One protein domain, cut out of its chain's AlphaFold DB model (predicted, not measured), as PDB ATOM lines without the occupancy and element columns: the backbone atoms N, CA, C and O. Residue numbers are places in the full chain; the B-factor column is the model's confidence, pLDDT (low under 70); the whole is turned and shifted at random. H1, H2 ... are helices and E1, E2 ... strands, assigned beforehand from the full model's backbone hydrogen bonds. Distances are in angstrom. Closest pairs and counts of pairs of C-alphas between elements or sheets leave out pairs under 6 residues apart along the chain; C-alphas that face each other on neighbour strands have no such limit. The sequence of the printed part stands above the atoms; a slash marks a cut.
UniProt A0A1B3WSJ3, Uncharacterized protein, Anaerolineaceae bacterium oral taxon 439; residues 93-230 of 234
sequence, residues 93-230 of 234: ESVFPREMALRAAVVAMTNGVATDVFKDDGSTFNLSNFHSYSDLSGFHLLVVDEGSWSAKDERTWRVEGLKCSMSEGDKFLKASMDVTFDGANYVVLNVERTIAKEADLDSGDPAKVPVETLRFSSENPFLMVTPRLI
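Overview. This is residues 93 to 230 of the 234 residues of an uncharacterized protein of Anaerolineaceae bacterium oral taxon 439 (UniProt A0A1B3WSJ3). A strongly twisted antiparallel sheet of six strands, E1 to E6, curls round one helix, H1, and the short last helix, H2, packs on H1 off the sheet. E2 to E6 form a meander, each strand the antiparallel neighbour of the one before, while E1 pairs with E3 on the same side as E2. The printed part has 138 residues, with elements in the order H1 E1 E2 E3 E4 E5 E6 H2; the class is mixed, helices and strands, with under half of the residues in named elements. The whole is compact, with a radius of gyration of the C-alphas of 14.3 A and spans of 39 by 37 by 26 A.

Arrangement. Start at E3, residues 156 to 166, which bends by 69 degrees at residue 160. On one side of it lie E2, residues 148 to 153, and E1, residues 141 to 145; E4, residues 171 to 181, lies on the other side. Within hydrogen-bond range you find N 150 and O 158 at 3.0 A in the hairpin E2 and E3, N 142 and O 165 at 3.0 A between antiparallel E1 and E3, and N 159 and O 177 at 2.8 A in the hairpin E3 and E4. E5, residues 186 to 197, forms hairpins with E4, at 169 degrees with N 176 and O 192 at 2.9 A, and with edge strand E6, residues 212 to 214, with N 212 and O 193 at 2.8 A. H1, residues 98 to 111, is on the sheet; its closest C-alphas to E4 are Ala 101 and Val 179, 6.1 A. H2, residues 227 to 230, touches H1, the closest C-alphas being Arg 103 and Ile 230, 5.6 A. Every O i to N i+4 pair in H1 is within hydrogen-bond range; H2 is too short for one.

Along the chain. Find C-alpha 98 at (266.788, 247.497, 222.631); from there H1 runs 19.9 A. E3 spans 26.0 A, E4 29.5 A and E5 28.7 A. H2 ends at C-alpha 230, (267.494, 238.989, 231.441).

Size, cuts and confidence. The C-alphas farthest apart, of Ser 94 and Asp 121, are 42.2 A apart. The printed part has no cut; the links H1 to E1, E5 to E6 and E6 to H2 are long. No printed residue is under pLDDT 70.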
ATOM      1  N   GLU A  93     267.223 246.109 216.238       93.94
ATOM      2  CA  GLU A  93     265.899 245.845 216.820       93.94
ATOM      3  C   GLU A  93     265.251 244.581 216.220       93.94
ATOM      4  O   GLU A  93     264.492 243.882 216.894       93.94
ATOM      5  N   SER A  94     265.600 244.238 214.972       88.94
ATOM      6  CA  SER A  94     265.139 243.024 214.285       88.94
ATOM      7  C   SER A  94     265.838 241.731 214.737       88.94
ATOM      8  O   SER A  94     265.290 240.643 214.550       88.94
ATOM      9  N   VAL A  95     267.028 241.838 215.342       90.12
ATOM     10  CA  VAL A  95     267.853 240.703 215.796       90.12
ATOM     11  C   VAL A  95     267.721 240.500 217.305       90.12
ATOM     12  O   VAL A  95     267.503 239.379 217.763       90.12
ATOM     13  N   PHE A  96     267.837 241.579 218.082       93.31
ATOM     14  CA  PHE A  96     267.628 241.605 219.526       93.31
ATOM     15  C   PHE A  96     267.147 243.011 219.950       93.31
ATOM     16  O   PHE A  96     267.908 243.979 219.867       93.31
ATOM     17  N   PRO A  97     265.891 243.152 220.417       95.06
ATOM     18  CA  PRO A  97     265.330 244.454 220.763       95.06
ATOM     19  C   PRO A  97     266.156 245.220 221.799       95.06
ATOM     20  O   PRO A  97     266.707 244.623 222.731       95.06
ATOM     21  N   ARG A  98     266.152 246.552 221.700       96.75
ATOM     22  CA  ARG A  98     266.788 247.497 222.631       96.75
ATOM     23  C   ARG A  98     266.467 247.185 224.090       96.75
ATOM     24  O   ARG A  98     267.336 247.316 224.945       96.75
ATOM     25  N   GLU A  99     265.249 246.728 224.386       97.00
ATOM     26  CA  GLU A  99     264.868 246.304 225.736       97.00
ATOM     27  C   GLU A  99     265.762 245.163 226.260       97.00
ATOM     28  O   GLU A  99     266.227 245.218 227.395       97.00
ATOM     29  N   MET A 100     266.066 244.154 225.440       97.31
ATOM     30  CA  MET A 100     266.945 243.047 225.839       97.31
ATOM     31  C   MET A 100     268.389 243.521 226.026       97.31
ATOM     32  O   MET A 100     269.061 243.093 226.965       97.31
ATOM     33  N   ALA A 101     268.840 244.459 225.189       98.06
ATOM     34  CA  ALA A 101     270.150 245.086 225.318       98.06
ATOM     35  C   ALA A 101     270.274 245.940 226.600       98.06
ATOM     36  O   ALA A 101     271.287 245.852 227.294       98.06
ATOM     37  N   LEU A 102     269.228 246.693 226.972       98.62
ATOM     38  CA  LEU A 102     269.143 247.429 228.242       98.62
ATOM     39  C   LEU A 102     269.230 246.479 229.439       98.62
ATOM     40  O   LEU A 102     270.034 246.701 230.343       98.62
ATOM     41  N   ARG A 103     268.456 245.388 229.429       98.56
ATOM     42  CA  ARG A 103     268.507 244.390 230.506       98.56
ATOM     43  C   ARG A 103     269.889 243.747 230.620       98.56
ATOM     44  O   ARG A 103     270.387 243.592 231.731       98.56
ATOM     45  N   ALA A 104     270.531 243.422 229.496       98.69
ATOM     46  CA  ALA A 104     271.890 242.883 229.486       98.69
ATOM     47  C   ALA A 104     272.917 243.879 230.051       98.69
ATOM     48  O   ALA A 104     273.734 243.495 230.887       98.69
ATOM     49  N   ALA A 105     272.837 245.161 229.674       98.81
ATOM     50  CA  ALA A 105     273.685 246.218 230.229       98.81
ATOM     51  C   ALA A 105     273.523 246.347 231.756       98.81
ATOM     52  O   ALA A 105     274.515 246.352 232.488       98.81
ATOM     53  N   VAL A 106     272.281 246.382 232.252       98.69
ATOM     54  CA  VAL A 106     271.979 246.473 233.692       98.69
ATOM     55  C   VAL A 106     272.472 245.239 234.452       98.69
ATOM     56  O   VAL A 106     273.092 245.386 235.506       98.69
ATOM     57  N   VAL A 107     272.272 244.028 233.921       98.62
ATOM     58  CA  VAL A 107     272.763 242.780 234.533       98.62
ATOM     59  C   VAL A 107     274.288 242.744 234.590       98.62
ATOM     60  O   VAL A 107     274.845 242.413 235.639       98.62
ATOM     61  N   ALA A 108     274.974 243.118 233.507       98.75
ATOM     62  CA  ALA A 108     276.433 243.168 233.479       98.75
ATOM     63  C   ALA A 108     276.981 244.182 234.493       98.75
ATOM     64  O   ALA A 108     277.900 243.872 235.251       98.75
ATOM     65  N   MET A 109     276.394 245.383 234.560       98.69
ATOM     66  CA  MET A 109     276.829 246.407 235.513       98.69
ATOM     67  C   MET A 109     276.505 246.035 236.964       98.69
ATOM     68  O   MET A 109     277.322 246.308 237.837       98.69
ATOM     69  N   THR A 110     275.377 245.365 237.224       98.38
ATOM     70  CA  THR A 110     275.015 244.871 238.566       98.38
ATOM     71  C   THR A 110     276.036 243.845 239.052       98.38
ATOM     72  O   THR A 110     276.648 244.026 240.103       98.38
ATOM     73  N   ASN A 111     276.299 242.811 238.250       98.25
ATOM     74  CA  ASN A 111     277.237 241.741 238.601       98.25
ATOM     75  C   ASN A 111     278.709 242.188 238.602       98.25
ATOM     76  O   ASN A 111     279.535 241.563 239.256       98.25
ATOM     77  N   GLY A 112     279.041 243.290 237.923       97.25
ATOM     78  CA  GLY A 112     280.351 243.937 238.016       97.25
ATOM     79  C   GLY A 112     280.540 244.845 239.243       97.25
ATOM     80  O   GLY A 112     281.573 245.510 239.327       97.25
ATOM     81  N   VAL A 113     279.548 244.966 240.133       96.06
ATOM     82  CA  VAL A 113     279.613 245.770 241.378       96.06
ATOM     83  C   VAL A 113     279.230 244.952 242.615       96.06
ATOM     84  O   VAL A 113     279.778 245.195 243.689       96.06
ATOM     85  N   ALA A 114     278.316 243.992 242.466       95.94
ATOM     86  CA  ALA A 114     277.918 243.060 243.511       95.94
ATOM     87  C   ALA A 114     279.131 242.359 244.160       95.94
ATOM     88  O   ALA A 114     280.126 242.066 243.496       95.94
ATOM     89  N   THR A 115     279.054 242.085 245.463       94.12
ATOM     90  CA  THR A 115     280.153 241.490 246.255       94.12
ATOM     91  C   THR A 115     279.867 240.062 246.728       94.12
ATOM     92  O   THR A 115     280.767 239.374 247.199       94.12
ATOM     93  N   ASP A 116     278.636 239.585 246.551       95.00
ATOM     94  CA  ASP A 116     278.156 238.222 246.818       95.00
ATOM     95  C   ASP A 116     278.298 237.272 245.607       95.00
ATOM     96  O   ASP A 116     278.083 236.060 245.711       95.00
ATOM     97  N   VAL A 117     278.731 237.807 244.461       96.56
ATOM     98  CA  VAL A 117     279.024 237.065 243.221       96.56
ATOM     99  C   VAL A 117     280.387 236.365 243.218       96.56
ATOM    100  O   VAL A 117     280.746 235.739 242.220       96.56
ATOM    101  N   PHE A 118     281.168 236.461 244.296       96.25
ATOM    102  CA  PHE A 118     282.470 235.800 244.440       96.25
ATOM    103  C   PHE A 118     282.355 234.457 245.176       96.25
ATOM    104  O   PHE A 118     281.358 234.158 245.834       96.25
ATOM    105  N   LYS A 119     283.384 233.618 245.044       96.12
ATOM    106  CA  LYS A 119     283.596 232.436 245.891       96.12
ATOM    107  C   LYS A 119     284.175 232.852 247.248       96.12
ATOM    108  O   LYS A 119     284.592 233.991 247.435       96.12
ATOM    109  N   ASP A 120     284.303 231.886 248.154       95.38
ATOM    110  CA  ASP A 120     284.917 232.056 249.482       95.38
ATOM    111  C   ASP A 120     286.378 232.570 249.445       95.38
ATOM    112  O   ASP A 120     286.896 233.030 250.459       95.38
ATOM    113  N   ASP A 121     287.047 232.514 248.285       93.81
ATOM    114  CA  ASP A 121     288.370 233.115 248.046       93.81
ATOM    115  C   ASP A 121     288.339 234.647 247.841       93.81
ATOM    116  O   ASP A 121     289.391 235.269 247.665       93.81
ATOM    117  N   GLY A 122     287.148 235.255 247.831       90.69
ATOM    118  CA  GLY A 122     286.926 236.698 247.725       90.69
ATOM    119  C   GLY A 122     287.401 237.344 246.420       90.69
ATOM    120  O   GLY A 122     287.513 238.566 246.369       90.69
ATOM    121  N   SER A 123     287.734 236.557 245.391       91.19
ATOM    122  CA  SER A 123     288.389 237.064 244.173       91.19
ATOM    123  C   SER A 123     288.000 236.326 242.889       91.19
ATOM    124  O   SER A 123     287.949 236.939 241.823       91.19
ATOM    125  N   THR A 124     287.648 235.043 242.961       94.75
ATOM    126  CA  THR A 124     287.127 234.289 241.820       94.75
ATOM    127  C   THR A 124     285.611 234.438 241.742       94.75
ATOM    128  O   THR A 124     284.902 234.115 242.695       94.75
ATOM    129  N   PHE A 125     285.077 234.833 240.586       96.38
ATOM    130  CA  PHE A 125     283.629 234.866 240.368       96.38
ATOM    131  C   PHE A 125     282.981 233.476 240.493       96.38
ATOM    132  O   PHE A 125     283.473 232.467 239.972       96.38
ATOM    133  N   ASN A 126     281.822 233.441 241.145       96.81
ATOM    134  CA  ASN A 126     280.902 232.321 241.165       96.81
ATOM    135  C   ASN A 126     279.692 232.617 240.265       96.81
ATOM    136  O   ASN A 126     278.730 233.260 240.677       96.81
ATOM    137  N   LEU A 127     279.720 232.093 239.038       95.38
ATOM    138  CA  LEU A 127     278.682 232.327 238.024       95.38
ATOM    139  C   LEU A 127     277.269 231.888 238.462       95.38
ATOM    140  O   LEU A 127     276.290 232.362 237.894       95.38
ATOM    141  N   SER A 128     277.133 230.992 239.453       95.31
ATOM    142  CA  SER A 128     275.815 230.600 239.983       95.31
ATOM    143  C   SER A 128     275.149 231.677 240.836       95.31
ATOM    144  O   SER A 128     273.943 231.602 241.046       95.31
ATOM    145  N   ASN A 129     275.930 232.636 241.342       95.69
ATOM    146  CA  ASN A 129     275.466 233.726 242.196       95.69
ATOM    147  C   ASN A 129     275.142 234.992 241.388       95.69
ATOM    148  O   ASN A 129     274.857 236.025 241.978       95.69
ATOM    149  N   PHE A 130     275.221 234.946 240.053       97.31
ATOM    150  CA  PHE A 130     274.951 236.123 239.232       97.31
ATOM    151  C   PHE A 130     273.480 236.544 239.329       97.31
ATOM    152  O   PHE A 130     272.574 235.773 239.000       97.31
ATOM    153  N   HIS A 131     273.274 237.797 239.729       97.31
ATOM    154  CA  HIS A 131     271.978 238.461 239.825       97.31
ATOM    155  C   HIS A 131     271.317 238.543 238.450       97.31
ATOM    156  O   HIS A 131     271.969 238.879 237.453       97.31
ATOM    157  N   SER A 132     270.019 238.247 238.391       97.25
ATOM    158  CA  SER A 132     269.200 238.423 237.191       97.25
ATOM    159  C   SER A 132     268.491 239.777 237.210       97.25
ATOM    160  O   SER A 132     268.257 240.360 238.262       97.25
ATOM    161  N   TYR A 133     268.080 240.264 236.040       97.25
ATOM    162  CA  TYR A 133     267.358 241.527 235.876       97.25
ATOM    163  C   TYR A 133     266.045 241.592 236.678       97.25
ATOM    164  O   TYR A 133     265.570 242.672 237.019       97.25
ATOM    165  N   SER A 134     265.433 240.436 236.948       95.81
ATOM    166  CA  SER A 134     264.185 240.324 237.706       95.81
ATOM    167  C   SER A 134     264.374 240.042 239.198       95.81
ATOM    168  O   SER A 134     263.383 240.077 239.931       95.81
ATOM    169  N   ASP A 135     265.602 239.796 239.665       93.19
ATOM    170  CA  ASP A 135     265.889 239.680 241.093       93.19
ATOM    171  C   ASP A 135     266.188 241.058 241.694       93.19
ATOM    172  O   ASP A 135     267.250 241.642 241.500       93.19
ATOM    173  N   LEU A 136     265.209 241.580 242.433       93.81
ATOM    174  CA  LEU A 136     265.312 242.832 243.187       93.81
ATOM    175  C   LEU A 136     265.408 242.578 244.705       93.81
ATOM    176  O   LEU A 136     265.171 243.486 245.501       93.81
ATOM    177  N   SER A 137     265.676 241.331 245.119       90.88
ATOM    178  CA  SER A 137     265.730 240.933 246.531       90.88
ATOM    179  C   SER A 137     267.122 241.076 247.154       90.88
ATOM    180  O   SER A 137     267.218 241.304 248.361       90.88
ATOM    181  N   GLY A 138     268.174 240.983 246.334       89.06
ATOM    182  CA  GLY A 138     269.567 241.257 246.696       89.06
ATOM    183  C   GLY A 138     270.075 242.600 246.159       89.06
ATOM    184  O   GLY A 138     269.292 243.524 245.902       89.06
ATOM    185  N   PHE A 139     271.395 242.703 245.971       95.88
ATOM    186  CA  PHE A 139     272.016 243.867 245.341       95.88
ATOM    187  C   PHE A 139     271.558 244.008 243.884       95.88
ATOM    188  O   PHE A 139     271.752 243.109 243.070       95.88
ATOM    189  N   HIS A 140     270.993 245.162 243.536       97.31
ATOM    190  CA  HIS A 140     270.519 245.442 242.186       97.31
ATOM    191  C   HIS A 140     270.749 246.902 241.784       97.31
ATOM    192  O   HIS A 140     270.867 247.803 242.620       97.31
ATOM    193  N   LEU A 141     270.799 247.141 240.473       98.12
ATOM    194  CA  LEU A 141     270.817 248.479 239.891       98.12
ATOM    195  C   LEU A 141     269.424 248.844 239.370       98.12
ATOM    196  O   LEU A 141     268.851 248.124 238.555       98.12
ATOM    197  N   LEU A 142     268.896 249.988 239.804       97.62
ATOM    198  CA  LEU A 142     267.653 250.552 239.273       97.62
ATOM    199  C   LEU A 142     267.988 251.595 238.208       97.62
ATOM    200  O   LEU A 142     268.757 252.518 238.469       97.62
ATOM    201  N   VAL A 143     267.417 251.468 237.010       98.25
ATOM    202  CA  VAL A 143     267.596 252.459 235.936       98.25
ATOM    203  C   VAL A 143     266.933 253.779 236.338       98.25
ATOM    204  O   VAL A 143     265.756 253.813 236.688       98.25
ATOM    205  N   VAL A 144     267.710 254.859 236.280       98.06
ATOM    206  CA  VAL A 144     267.285 256.240 236.568       98.06
ATOM    207  C   VAL A 144     267.201 257.048 235.273       98.06
ATOM    208  O   VAL A 144     266.267 257.824 235.091       98.06
ATOM    209  N   ASP A 145     268.152 256.830 234.366       98.12
ATOM    210  CA  ASP A 145     268.149 257.345 233.000       98.12
ATOM    211  C   ASP A 145     268.707 256.248 232.084       98.12
ATOM    212  O   ASP A 145     269.755 255.670 232.377       98.12
ATOM    213  N   GLU A 146     268.014 255.934 230.990       98.50
ATOM    214  CA  GLU A 146     268.483 254.943 230.015       98.50
ATOM    215  C   GLU A 146     269.686 255.454 229.204       98.50
ATOM    216  O   GLU A 146     270.398 254.642 228.613       98.50
ATOM    217  N   GLY A 147     269.928 256.769 229.174       97.88
ATOM    218  CA  GLY A 147     270.928 257.393 228.311       97.88
ATOM    219  C   GLY A 147     270.524 257.381 226.832       97.88
ATOM    220  O   GLY A 147     269.380 257.094 226.470       97.88
ATOM    221  N   SER A 148     271.471 257.686 225.943       98.31
ATOM    222  CA  SER A 148     271.255 257.617 224.491       98.31
ATOM    223  C   SER A 148     271.661 256.263 223.914       98.31
ATOM    224  O   SER A 148     272.661 255.672 224.319       98.31
ATOM    225  N   TRP A 149     270.873 255.793 222.946       98.00
ATOM    226  CA  TRP A 149     271.027 254.496 222.292       98.00
ATOM    227  C   TRP A 149     271.070 254.678 220.781       98.00
ATOM    228  O   TRP A 149     270.230 255.388 220.222       98.00
ATOM    229  N   SER A 150     272.012 254.019 220.117       96.75
ATOM    230  CA  SER A 150     272.114 254.008 218.657       96.75
ATOM    231  C   SER A 150     272.541 252.639 218.137       96.75
ATOM    232  O   SER A 150     273.285 251.909 218.792       96.75
ATOM    233  N   ALA A 151     272.063 252.284 216.946       96.56
ATOM    234  CA  ALA A 151     272.572 251.132 216.220       96.56
ATOM    235  C   ALA A 151     274.003 251.426 215.751       96.56
ATOM    236  O   ALA A 151     274.258 252.461 215.132       96.56
ATOM    237  N   LYS A 152     274.933 250.520 216.054       94.88
ATOM    238  CA  LYS A 152     276.300 250.538 215.518       94.88
ATOM    239  C   LYS A 152     276.417 249.622 214.296       94.88
ATOM    240  O   LYS A 152     277.097 249.961 213.333       94.88
ATOM    241  N   ASP A 153     275.717 248.493 214.354       92.88
ATOM    242  CA  ASP A 153     275.535 247.486 213.309       92.88
ATOM    243  C   ASP A 153     274.308 246.612 213.655       92.88
ATOM    244  O   ASP A 153     273.732 246.763 214.737       92.88
ATOM    245  N   GLU A 154     273.949 245.669 212.774       91.62
ATOM    246  CA  GLU A 154     272.845 244.694 212.929       91.62
ATOM    247  C   GLU A 154     272.825 243.924 214.253       91.62
ATOM    248  O   GLU A 154     271.821 243.297 214.596       91.62
ATOM    249  N   ARG A 155     273.944 243.877 214.978       94.50
ATOM    250  CA  ARG A 155     274.093 243.062 216.182       94.50
ATOM    251  C   ARG A 155     274.583 243.846 217.380       94.50
ATOM    252  O   ARG A 155     274.785 243.214 218.411       94.50
ATOM    253  N   THR A 156     274.729 245.168 217.284       97.44
ATOM    254  CA  THR A 156     275.364 245.973 218.328       97.44
ATOM    255  C   THR A 156     274.629 247.283 218.588       97.44
ATOM    256  O   THR A 156     274.576 248.177 217.739       97.44
ATOM    257  N   TRP A 157     274.151 247.433 219.823       98.31
ATOM    258  CA  TRP A 157     273.697 248.706 220.373       98.31
ATOM    259  C   TRP A 157     274.870 249.455 220.999       98.31
ATOM    260  O   TRP A 157     275.545 248.930 221.883       98.31
ATOM    261  N   ARG A 158     275.085 250.706 220.592       98.19
ATOM    262  CA  ARG A 158     275.895 251.674 221.333       98.19
ATOM    263  C   ARG A 158     275.020 252.313 222.412       98.19
ATOM    264  O   ARG A 158     273.922 252.784 222.117       98.19
ATOM    265  N   VAL A 159     275.525 252.345 223.641       98.62
ATOM    266  CA  VAL A 159     274.866 252.905 224.827       98.62
ATOM    267  C   VAL A 159     275.751 253.993 225.410       98.62
ATOM    268  O   VAL A 159     276.931 253.752 225.673       98.62
ATOM    269  N   GLU A 160     275.195 255.177 225.654       98.50
ATOM    270  CA  GLU A 160     275.952 256.302 226.205       98.50
ATOM    271  C   GLU A 160     275.219 256.948 227.379       98.50
ATOM    272  O   GLU A 160     274.104 257.449 227.242       98.50
ATOM    273  N   GLY A 161     275.873 256.958 228.542       97.69
ATOM    274  CA  GLY A 161     275.373 257.640 229.735       97.69
ATOM    275  C   GLY A 161     274.228 256.945 230.477       97.69
ATOM    276  O   GLY A 161     273.544 257.633 231.232       97.69
ATOM    277  N   LEU A 162     274.050 255.625 230.322       98.69
ATOM    278  CA  LEU A 162     273.142 254.820 231.154       98.69
ATOM    279  C   LEU A 162     273.428 255.112 232.634       98.69
ATOM    280  O   LEU A 162     274.556 254.912 233.092       98.69
ATOM    281  N   LYS A 163     272.422 255.594 233.371       98.38
ATOM    282  CA  LYS A 163     272.528 255.982 234.781       98.38
ATOM    283  C   LYS A 163     271.630 255.090 235.631       98.38
ATOM    284  O   LYS A 163     270.419 255.022 235.416       98.38
ATOM    285  N   CYS A 164     272.214 254.459 236.640       98.56
ATOM    286  CA  CYS A 164     271.502 253.632 237.607       98.56
ATOM    287  C   CYS A 164     271.781 254.096 239.039       98.56
ATOM    288  O   CYS A 164     272.912 254.462 239.359       98.56
ATOM    289  N   SER A 165     270.784 254.023 239.917       97.94
ATOM    290  CA  SER A 165     271.012 254.042 241.365       97.94
ATOM    291  C   SER A 165     271.315 252.629 241.861       97.94
ATOM    292  O   SER A 165     270.858 251.638 241.288       97.94
ATOM    293  N   MET A 166     272.113 252.533 242.923       97.25
ATOM    294  CA  MET A 166     272.367 251.270 243.617       97.25
ATOM    295  C   MET A 166     271.260 251.014 244.644       97.25
ATOM    296  O   MET A 166     270.805 251.948 245.303       97.25
ATOM    297  N   SER A 167     270.845 249.756 244.810       96.06
ATOM    298  CA  SER A 167     269.906 249.352 245.870       96.06
ATOM    299  C   SER A 167     270.457 249.589 247.281       96.06
ATOM    300  O   SER A 167     269.696 249.719 248.238       96.06
ATOM    301  N   GLU A 168     271.785 249.663 247.406       92.38
ATOM    302  CA  GLU A 168     272.514 249.890 248.649       92.38
ATOM    303  C   GLU A 168     273.383 251.157 248.570       92.38
ATOM    304  O   GLU A 168     274.155 251.355 247.631       92.38
ATOM    305  N   GLY A 169     273.298 252.003 249.601       89.94
ATOM    306  CA  GLY A 169     274.086 253.236 249.726       89.94
ATOM    307  C   GLY A 169     273.460 254.474 249.069       89.94
ATOM    308  O   GLY A 169     272.272 254.511 248.769       89.94
ATOM    309  N   ASP A 170     274.271 255.523 248.894       92.62
ATOM    310  CA  ASP A 170     273.895 256.811 248.280       92.62
ATOM    311  C   ASP A 170     274.581 257.046 246.919       92.62
ATOM    312  O   ASP A 170     274.728 258.183 246.456       92.62
ATOM    313  N   LYS A 171     275.046 255.958 246.295       95.62
ATOM    314  CA  LYS A 171     275.833 255.975 245.064       95.62
ATOM    315  C   LYS A 171     275.021 255.568 243.843       95.62
ATOM    316  O   LYS A 171     274.033 254.839 243.904       95.62
ATOM    317  N   PHE A 172     275.516 256.043 242.715       97.69
ATOM    318  CA  PHE A 172     274.990 255.811 241.391       97.69
ATOM    319  C   PHE A 172     276.119 255.304 240.500       97.69
ATOM    320  O   PHE A 172     277.290 255.641 240.705       97.69
ATOM    321  N   LEU A 173     275.750 254.527 239.491       98.06
ATOM    322  CA  LEU A 173     276.612 254.114 238.397       98.06
ATOM    323  C   LEU A 173     276.201 254.889 237.143       98.06
ATOM    324  O   LEU A 173     275.016 254.961 236.823       98.06
ATOM    325  N   LYS A 174     277.174 255.446 236.423       98.12
ATOM    326  CA  LYS A 174     276.999 255.951 235.056       98.12
ATOM    327  C   LYS A 174     277.933 255.176 234.138       98.12
ATOM    328  O   LYS A 174     279.104 255.025 234.480       98.12
ATOM    329  N   ALA A 175     277.440 254.692 233.001       98.38
ATOM    330  CA  ALA A 175     278.252 253.920 232.069       98.38
ATOM    331  C   ALA A 175     277.905 254.160 230.593       98.38
ATOM    332  O   ALA A 175     276.768 254.471 230.234       98.38
ATOM    333  N   SER A 176     278.909 253.963 229.746       98.62
ATOM    334  CA  SER A 176     278.808 253.906 228.290       98.62
ATOM    335  C   SER A 176     279.461 252.610 227.816       98.62
ATOM    336  O   SER A 176     280.497 252.212 228.347       98.62
ATOM    337  N   MET A 177     278.852 251.921 226.858       98.81
ATOM    338  CA  MET A 177     279.275 250.588 226.419       98.81
ATOM    339  C   MET A 177     278.697 250.250 225.047       98.81
ATOM    340  O   MET A 177     277.801 250.931 224.551       98.81
ATOM    341  N   ASP A 178     279.180 249.164 224.461       98.69
ATOM    342  CA  ASP A 178     278.546 248.509 223.324       98.69
ATOM    343  C   ASP A 178     277.932 247.189 223.822       98.69
ATOM    344  O   ASP A 178     278.577 246.453 224.568       98.69
ATOM    345  N   VAL A 179     276.698 246.874 223.432       98.62
ATOM    346  CA  VAL A 179     276.031 245.602 223.756       98.62
ATOM    347  C   VAL A 179     275.795 244.848 222.460       98.62
ATOM    348  O   VAL A 179     275.011 245.300 221.626       98.62
ATOM    349  N   THR A 180     276.459 243.704 222.297       98.00
ATOM    350  CA  THR A 180     276.391 242.867 221.093       98.00
ATOM    351  C   THR A 180     275.687 241.541 221.380       98.00
ATOM    352  O   THR A 180     275.929 240.943 222.425       98.00
ATOM    353  N   PHE A 181     274.861 241.028 220.461       96.69
ATOM    354  CA  PHE A 181     274.320 239.661 220.555       96.69
ATOM    355  C   PHE A 181     275.089 238.693 219.641       96.69
ATOM    356  O   PHE A 181     275.101 238.847 218.418       96.69
ATOM    357  N   ASP A 182     275.730 237.672 220.224       95.31
ATOM    358  CA  ASP A 182     276.565 236.709 219.478       95.31
ATOM    359  C   ASP A 182     275.758 235.571 218.807       95.31
ATOM    360  O   ASP A 182     276.290 234.825 217.983       95.31
ATOM    361  N   GLY A 183     274.457 235.477 219.109       95.00
ATOM    362  CA  GLY A 183     273.556 234.396 218.692       95.00
ATOM    363  C   GLY A 183     273.155 233.443 219.826       95.00
ATOM    364  O   GLY A 183     272.199 232.685 219.670       95.00
ATOM    365  N   ALA A 184     273.843 233.499 220.968       96.50
ATOM    366  CA  ALA A 184     273.561 232.726 222.177       96.50
ATOM    367  C   ALA A 184     273.541 233.591 223.453       96.50
ATOM    368  O   ALA A 184     272.707 233.359 224.326       96.50
ATOM    369  N   ASN A 185     274.425 234.586 223.559       97.75
ATOM    370  CA  ASN A 185     274.603 235.467 224.712       97.75
ATOM    371  C   ASN A 185     274.704 236.939 224.290       97.75
ATOM    372  O   ASN A 185     275.012 237.270 223.142       97.75
ATOM    373  N   TYR A 186     274.496 237.823 225.261       98.12
ATOM    374  CA  TYR A 186     274.780 239.247 225.135       98.12
ATOM    375  C   TYR A 186     276.195 239.508 225.656       98.12
ATOM    376  O   TYR A 186     276.520 239.141 226.785       98.12
ATOM    377  N   VAL A 187     277.039 240.132 224.843       98.50
ATOM    378  CA  VAL A 187     278.422 240.478 225.180       98.50
ATOM    379  C   VAL A 187     278.518 241.990 225.310       98.50
ATOM    380  O   VAL A 187     278.199 242.727 224.378       98.50
ATOM    381  N   VAL A 188     278.949 242.453 226.480       98.69
ATOM    382  CA  VAL A 188     279.098 243.870 226.803       98.69
ATOM    383  C   VAL A 188     280.564 244.264 226.622       98.69
ATOM    384  O   VAL A 188     281.471 243.727 227.258       98.69
ATOM    385  N   LEU A 189     280.802 245.192 225.703       98.38
ATOM    386  CA  LEU A 189     282.111 245.589 225.197       98.38
ATOM    387  C   LEU A 189     282.343 247.085 225.423       98.38
ATOM    388  O   LEU A 189     281.404 247.845 225.641       98.38
ATOM    389  N   ASN A 190     283.606 247.515 225.333       97.88
ATOM    390  CA  ASN A 190     283.998 248.933 225.371       97.88
ATOM    391  C   ASN A 190     283.383 249.707 226.555       97.88
ATOM    392  O   ASN A 190     282.940 250.843 226.395       97.88
ATOM    393  N   VAL A 191     283.325 249.062 227.725       98.56
ATOM    394  CA  VAL A 191     282.707 249.631 228.924       98.56
ATOM    395  C   VAL A 191     283.617 250.694 229.509       98.56
ATOM    396  O   VAL A 191     284.729 250.397 229.944       98.56
ATOM    397  N   GLU A 192     283.087 251.903 229.609       97.88
ATOM    398  CA  GLU A 192     283.573 252.952 230.493       97.88
ATOM    399  C   GLU A 192     282.487 253.206 231.534       97.88
ATOM    400  O   GLU A 192     281.341 253.494 231.181       97.88
ATOM    401  N   ARG A 193     282.820 253.075 232.820       96.81
ATOM    402  CA  ARG A 193     281.878 253.320 233.916       96.81
ATOM    403  C   ARG A 193     282.489 254.159 235.023       96.81
ATOM    404  O   ARG A 193     283.700 254.176 235.218       96.81
ATOM    405  N   THR A 194     281.623 254.772 235.809       96.56
ATOM    406  CA  THR A 194     281.982 255.541 236.996       96.56
ATOM    407  C   THR A 194     280.948 255.308 238.083       96.56
ATOM    408  O   THR A 194     279.750 255.222 237.806       96.56
ATOM    409  N   ILE A 195     281.417 255.232 239.329       96.00
ATOM    410  CA  ILE A 195     280.589 255.048 240.521       96.00
ATOM    411  C   ILE A 195     280.851 256.209 241.482       96.00
ATOM    412  O   ILE A 195     281.938 256.323 242.048       96.00
ATOM    413  N   ALA A 196     279.854 257.068 241.688       95.94
ATOM    414  CA  ALA A 196     279.970 258.255 242.538       95.94
ATOM    415  C   ALA A 196     278.618 258.657 243.145       95.94
ATOM    416  O   ALA A 196     277.602 257.991 242.943       95.94
ATOM    417  N   LYS A 197     278.603 259.750 243.913       95.25
ATOM    418  CA  LYS A 197     277.355 260.401 244.330       95.25
ATOM    419  C   LYS A 197     276.715 261.099 243.136       95.25
ATOM    420  O   LYS A 197     277.425 261.598 242.268       95.25
ATOM    421  N   GLU A 198     275.387 261.197 243.131       93.75
ATOM    422  CA  GLU A 198     274.618 261.767 242.013       93.75
ATOM    423  C   GLU A 198     275.130 263.143 241.557       93.75
ATOM    424  O   GLU A 198     275.328 263.370 240.367       93.75
ATOM    425  N   ALA A 199     275.417 264.030 242.517       92.62
ATOM    426  CA  ALA A 199     275.894 265.391 242.272       92.62
ATOM    427  C   ALA A 199     277.302 265.472 241.647       92.62
ATOM    428  O   ALA A 199     277.661 266.518 241.108       92.62
ATOM    429  N   ASP A 200     278.092 264.396 241.722       94.31
ATOM    430  CA  ASP A 200     279.452 264.333 241.185       94.31
ATOM    431  C   ASP A 200     279.545 263.510 239.883       94.31
ATOM    432  O   ASP A 200     280.511 263.704 239.153       94.31
ATOM    433  N   LEU A 201     278.556 262.661 239.541       90.62
ATOM    434  CA  LEU A 201     278.550 261.767 238.355       90.62
ATOM    435  C   LEU A 201     278.917 262.441 237.026       90.62
ATOM    436  O   LEU A 201     279.493 261.812 236.142       90.62
ATOM    437  N   ASP A 202     278.493 263.691 236.867       87.75
ATOM    438  CA  ASP A 202     278.651 264.487 235.651       87.75
ATOM    439  C   ASP A 202     279.781 265.532 235.797       87.75
ATOM    440  O   ASP A 202     279.905 266.461 234.999       87.75
ATOM    441  N   SER A 203     280.624 265.392 236.829       87.44
ATOM    442  CA  SER A 203     281.820 266.209 237.023       87.44
ATOM    443  C   SER A 203     282.920 265.835 236.024       87.44
ATOM    444  O   SER A 203     283.109 264.675 235.680       87.44
ATOM    445  N   GLY A 204     283.702 266.823 235.589       83.12
ATOM    446  CA  GLY A 204     284.933 266.592 234.823       83.12
ATOM    447  C   GLY A 204     286.169 266.338 235.696       83.12
ATOM    448  O   GLY A 204     287.281 266.350 235.176       83.12
ATOM    449  N   ASP A 205     286.002 266.196 237.015       86.56
ATOM    450  CA  ASP A 205     287.091 266.036 237.982       86.56
ATOM    451  C   ASP A 205     287.377 264.541 238.256       86.56
ATOM    452  O   ASP A 205     286.633 263.906 239.015       86.56
ATOM    453  N   PRO A 206     288.460 263.961 237.698       82.81
ATOM    454  CA  PRO A 206     288.755 262.535 237.845       82.81
ATOM    455  C   PRO A 206     289.078 262.124 239.290       82.81
ATOM    456  O   PRO A 206     289.062 260.935 239.595       82.81
ATOM    457  N   ALA A 207     289.347 263.074 240.198       84.00
ATOM    458  CA  ALA A 207     289.522 262.778 241.620       84.00
ATOM    459  C   ALA A 207     288.192 262.492 242.345       84.00
ATOM    460  O   ALA A 207     288.199 261.911 243.429       84.00
ATOM    461  N   LYS A 208     287.054 262.893 241.762       84.56
ATOM    462  CA  LYS A 208     285.702 262.645 242.296       84.56
ATOM    463  C   LYS A 208     284.976 261.521 241.573       84.56
ATOM    464  O   LYS A 208     284.208 260.784 242.185       84.56
ATOM    465  N   VAL A 209     285.219 261.425 240.271       88.56
ATOM    466  CA  VAL A 209     284.601 260.471 239.354       88.56
ATOM    467  C   VAL A 209     285.694 259.730 238.587       88.56
ATOM    468  O   VAL A 209     286.003 260.077 237.447       88.56
ATOM    469  N   PRO A 210     286.327 258.720 239.213       90.25
ATOM    470  CA  PRO A 210     287.234 257.838 238.499       90.25
ATOM    471  C   PRO A 210     286.467 257.076 237.412       90.25
ATOM    472  O   PRO A 210     285.360 256.577 237.638       90.25
ATOM    473  N   VAL A 211     287.070 256.990 236.228       93.75
ATOM    474  CA  VAL A 211     286.554 256.194 235.110       93.75
ATOM    475  C   VAL A 211     287.256 254.842 235.121       93.75
ATOM    476  O   VAL A 211     288.479 254.760 235.030       93.75
ATOM    477  N   GLU A 212     286.469 253.781 235.235       95.44
ATOM    478  CA  GLU A 212     286.896 252.397 235.094       95.44
ATOM    479  C   GLU A 212     286.621 251.936 233.661       95.44
ATOM    480  O   GLU A 212     285.474 251.954 233.205       95.44
ATOM    481  N   THR A 213     287.658 251.485 232.954       97.12
ATOM    482  CA  THR A 213     287.504 250.811 231.660       97.12
ATOM    483  C   THR A 213     287.517 249.302 231.869       97.12
ATOM    484  O   THR A 213     288.539 248.749 232.278       97.12
ATOM    485  N   LEU A 214     286.416 248.620 231.551       96.94
ATOM    486  CA  LEU A 214     286.318 247.162 231.659       96.94
ATOM    487  C   LEU A 214     286.390 246.512 230.273       96.94
ATOM    488  O   LEU A 214     285.829 247.007 229.292       96.94
ATOM    489  N   ARG A 215     287.088 245.377 230.189       96.00
ATOM    490  CA  ARG A 215     287.239 244.592 228.957       96.00
ATOM    491  C   ARG A 215     286.694 243.193 229.179       96.00
ATOM    492  O   ARG A 215     287.029 242.569 230.183       96.00
ATOM    493  N   PHE A 216     285.908 242.698 228.227       95.19
ATOM    494  CA  PHE A 216     285.452 241.312 228.235       95.19
ATOM    495  C   PHE A 216     286.660 240.361 228.236       95.19
ATOM    496  O   PHE A 216     287.496 240.392 227.330       95.19
ATOM    497  N   SER A 217     286.772 239.566 229.297       93.56
ATOM    498  CA  SER A 217     287.851 238.609 229.551       93.56
ATOM    499  C   SER A 217     287.396 237.604 230.616       93.56
ATOM    500  O   SER A 217     286.334 237.762 231.220       93.56
ATOM    501  N   SER A 218     288.223 236.598 230.909       91.56
ATOM    502  CA  SER A 218     288.017 235.689 232.048       91.56
ATOM    503  C   SER A 218     288.052 236.383 233.416       91.56
ATOM    504  O   SER A 218     287.567 235.812 234.387       91.56
ATOM    505  N   GLU A 219     288.618 237.590 233.502       93.56
ATOM    506  CA  GLU A 219     288.657 238.411 234.721       93.56
ATOM    507  C   GLU A 219     287.367 239.227 234.900       93.56
ATOM    508  O   GLU A 219     287.004 239.549 236.023       93.56
ATOM    509  N   ASN A 220     286.639 239.509 233.810       96.75
ATOM    510  CA  ASN A 220     285.356 240.219 233.825       96.75
ATOM    511  C   ASN A 220     284.226 239.362 233.209       96.75
ATOM    512  O   ASN A 220     283.604 239.776 232.223       96.75
ATOM    513  N   PRO A 221     283.935 238.159 233.745       97.56
ATOM    514  CA  PRO A 221     282.981 237.229 233.136       97.56
ATOM    515  C   PRO A 221     281.533 237.744 233.158       97.56
ATOM    516  O   PRO A 221     280.731 237.335 232.326       97.56
ATOM    517  N   PHE A 222     281.205 238.681 234.053       98.19
ATOM    518  CA  PHE A 222     279.912 239.378 234.104       98.19
ATOM    519  C   PHE A 222     279.607 240.220 232.853       98.19
ATOM    520  O   PHE A 222     278.459 240.598 232.638       98.19
ATOM    521  N   LEU A 223     280.606 240.490 232.003       98.62
ATOM    522  CA  LEU A 223     280.408 241.135 230.702       98.62
ATOM    523  C   LEU A 223     279.863 240.177 229.625       98.62
ATOM    524  O   LEU A 223     279.541 240.629 228.529       98.62
ATOM    525  N   MET A 224     279.714 238.879 229.915       98.44
ATOM    526  CA  MET A 224     278.909 237.953 229.114       98.44
ATOM    527  C   MET A 224     277.634 237.590 229.880       98.44
ATOM    528  O   MET A 224     277.668 236.903 230.900       98.44
ATOM    529  N   VAL A 225     276.493 238.035 229.362       98.56
ATOM    530  CA  VAL A 225     275.181 237.851 229.978       98.56
ATOM    531  C   VAL A 225     274.391 236.798 229.209       98.56
ATOM    532  O   VAL A 225     274.078 236.957 228.028       98.56
ATOM    533  N   THR A 226     274.042 235.708 229.893       97.44
ATOM    534  CA  THR A 226     273.185 234.660 229.318       97.44
ATOM    535  C   THR A 226     271.720 235.124 229.267       97.44
ATOM    536  O   THR A 226     271.286 235.840 230.174       97.44
ATOM    537  N   PRO A 227     270.903 234.687 228.284       96.75
ATOM    538  CA  PRO A 227     269.504 235.109 228.168       96.75
ATOM    539  C   PRO A 227     268.657 234.862 229.423       96.75
ATOM    540  O   PRO A 227     267.805 235.679 229.761       96.75
ATOM    541  N   ARG A 228     268.950 233.789 230.171       96.06
ATOM    542  CA  ARG A 228     268.266 233.457 231.431       96.06
ATOM    543  C   ARG A 228     268.375 234.569 232.482       96.06
ATOM    544  O   ARG A 228     267.468 234.710 233.295       96.06
ATOM    545  N   LEU A 229     269.460 235.346 232.480       97.38
ATOM    546  CA  LEU A 229     269.651 236.440 233.435       97.38
ATOM    547  C   LEU A 229     268.839 237.695 233.081       97.38
ATOM    548  O   LEU A 229     268.684 238.547 233.944       97.38
ATOM    549  N   ILE A 230     268.296 237.821 231.864       96.62
ATOM    550  CA  ILE A 230     267.494 238.989 231.441       96.62
ATOM    551  C   ILE A 230     265.990 238.691 231.284       96.62
ATOM    552  O   ILE A 230     265.220 239.554 230.849       96.62
TER     553      ILE A 230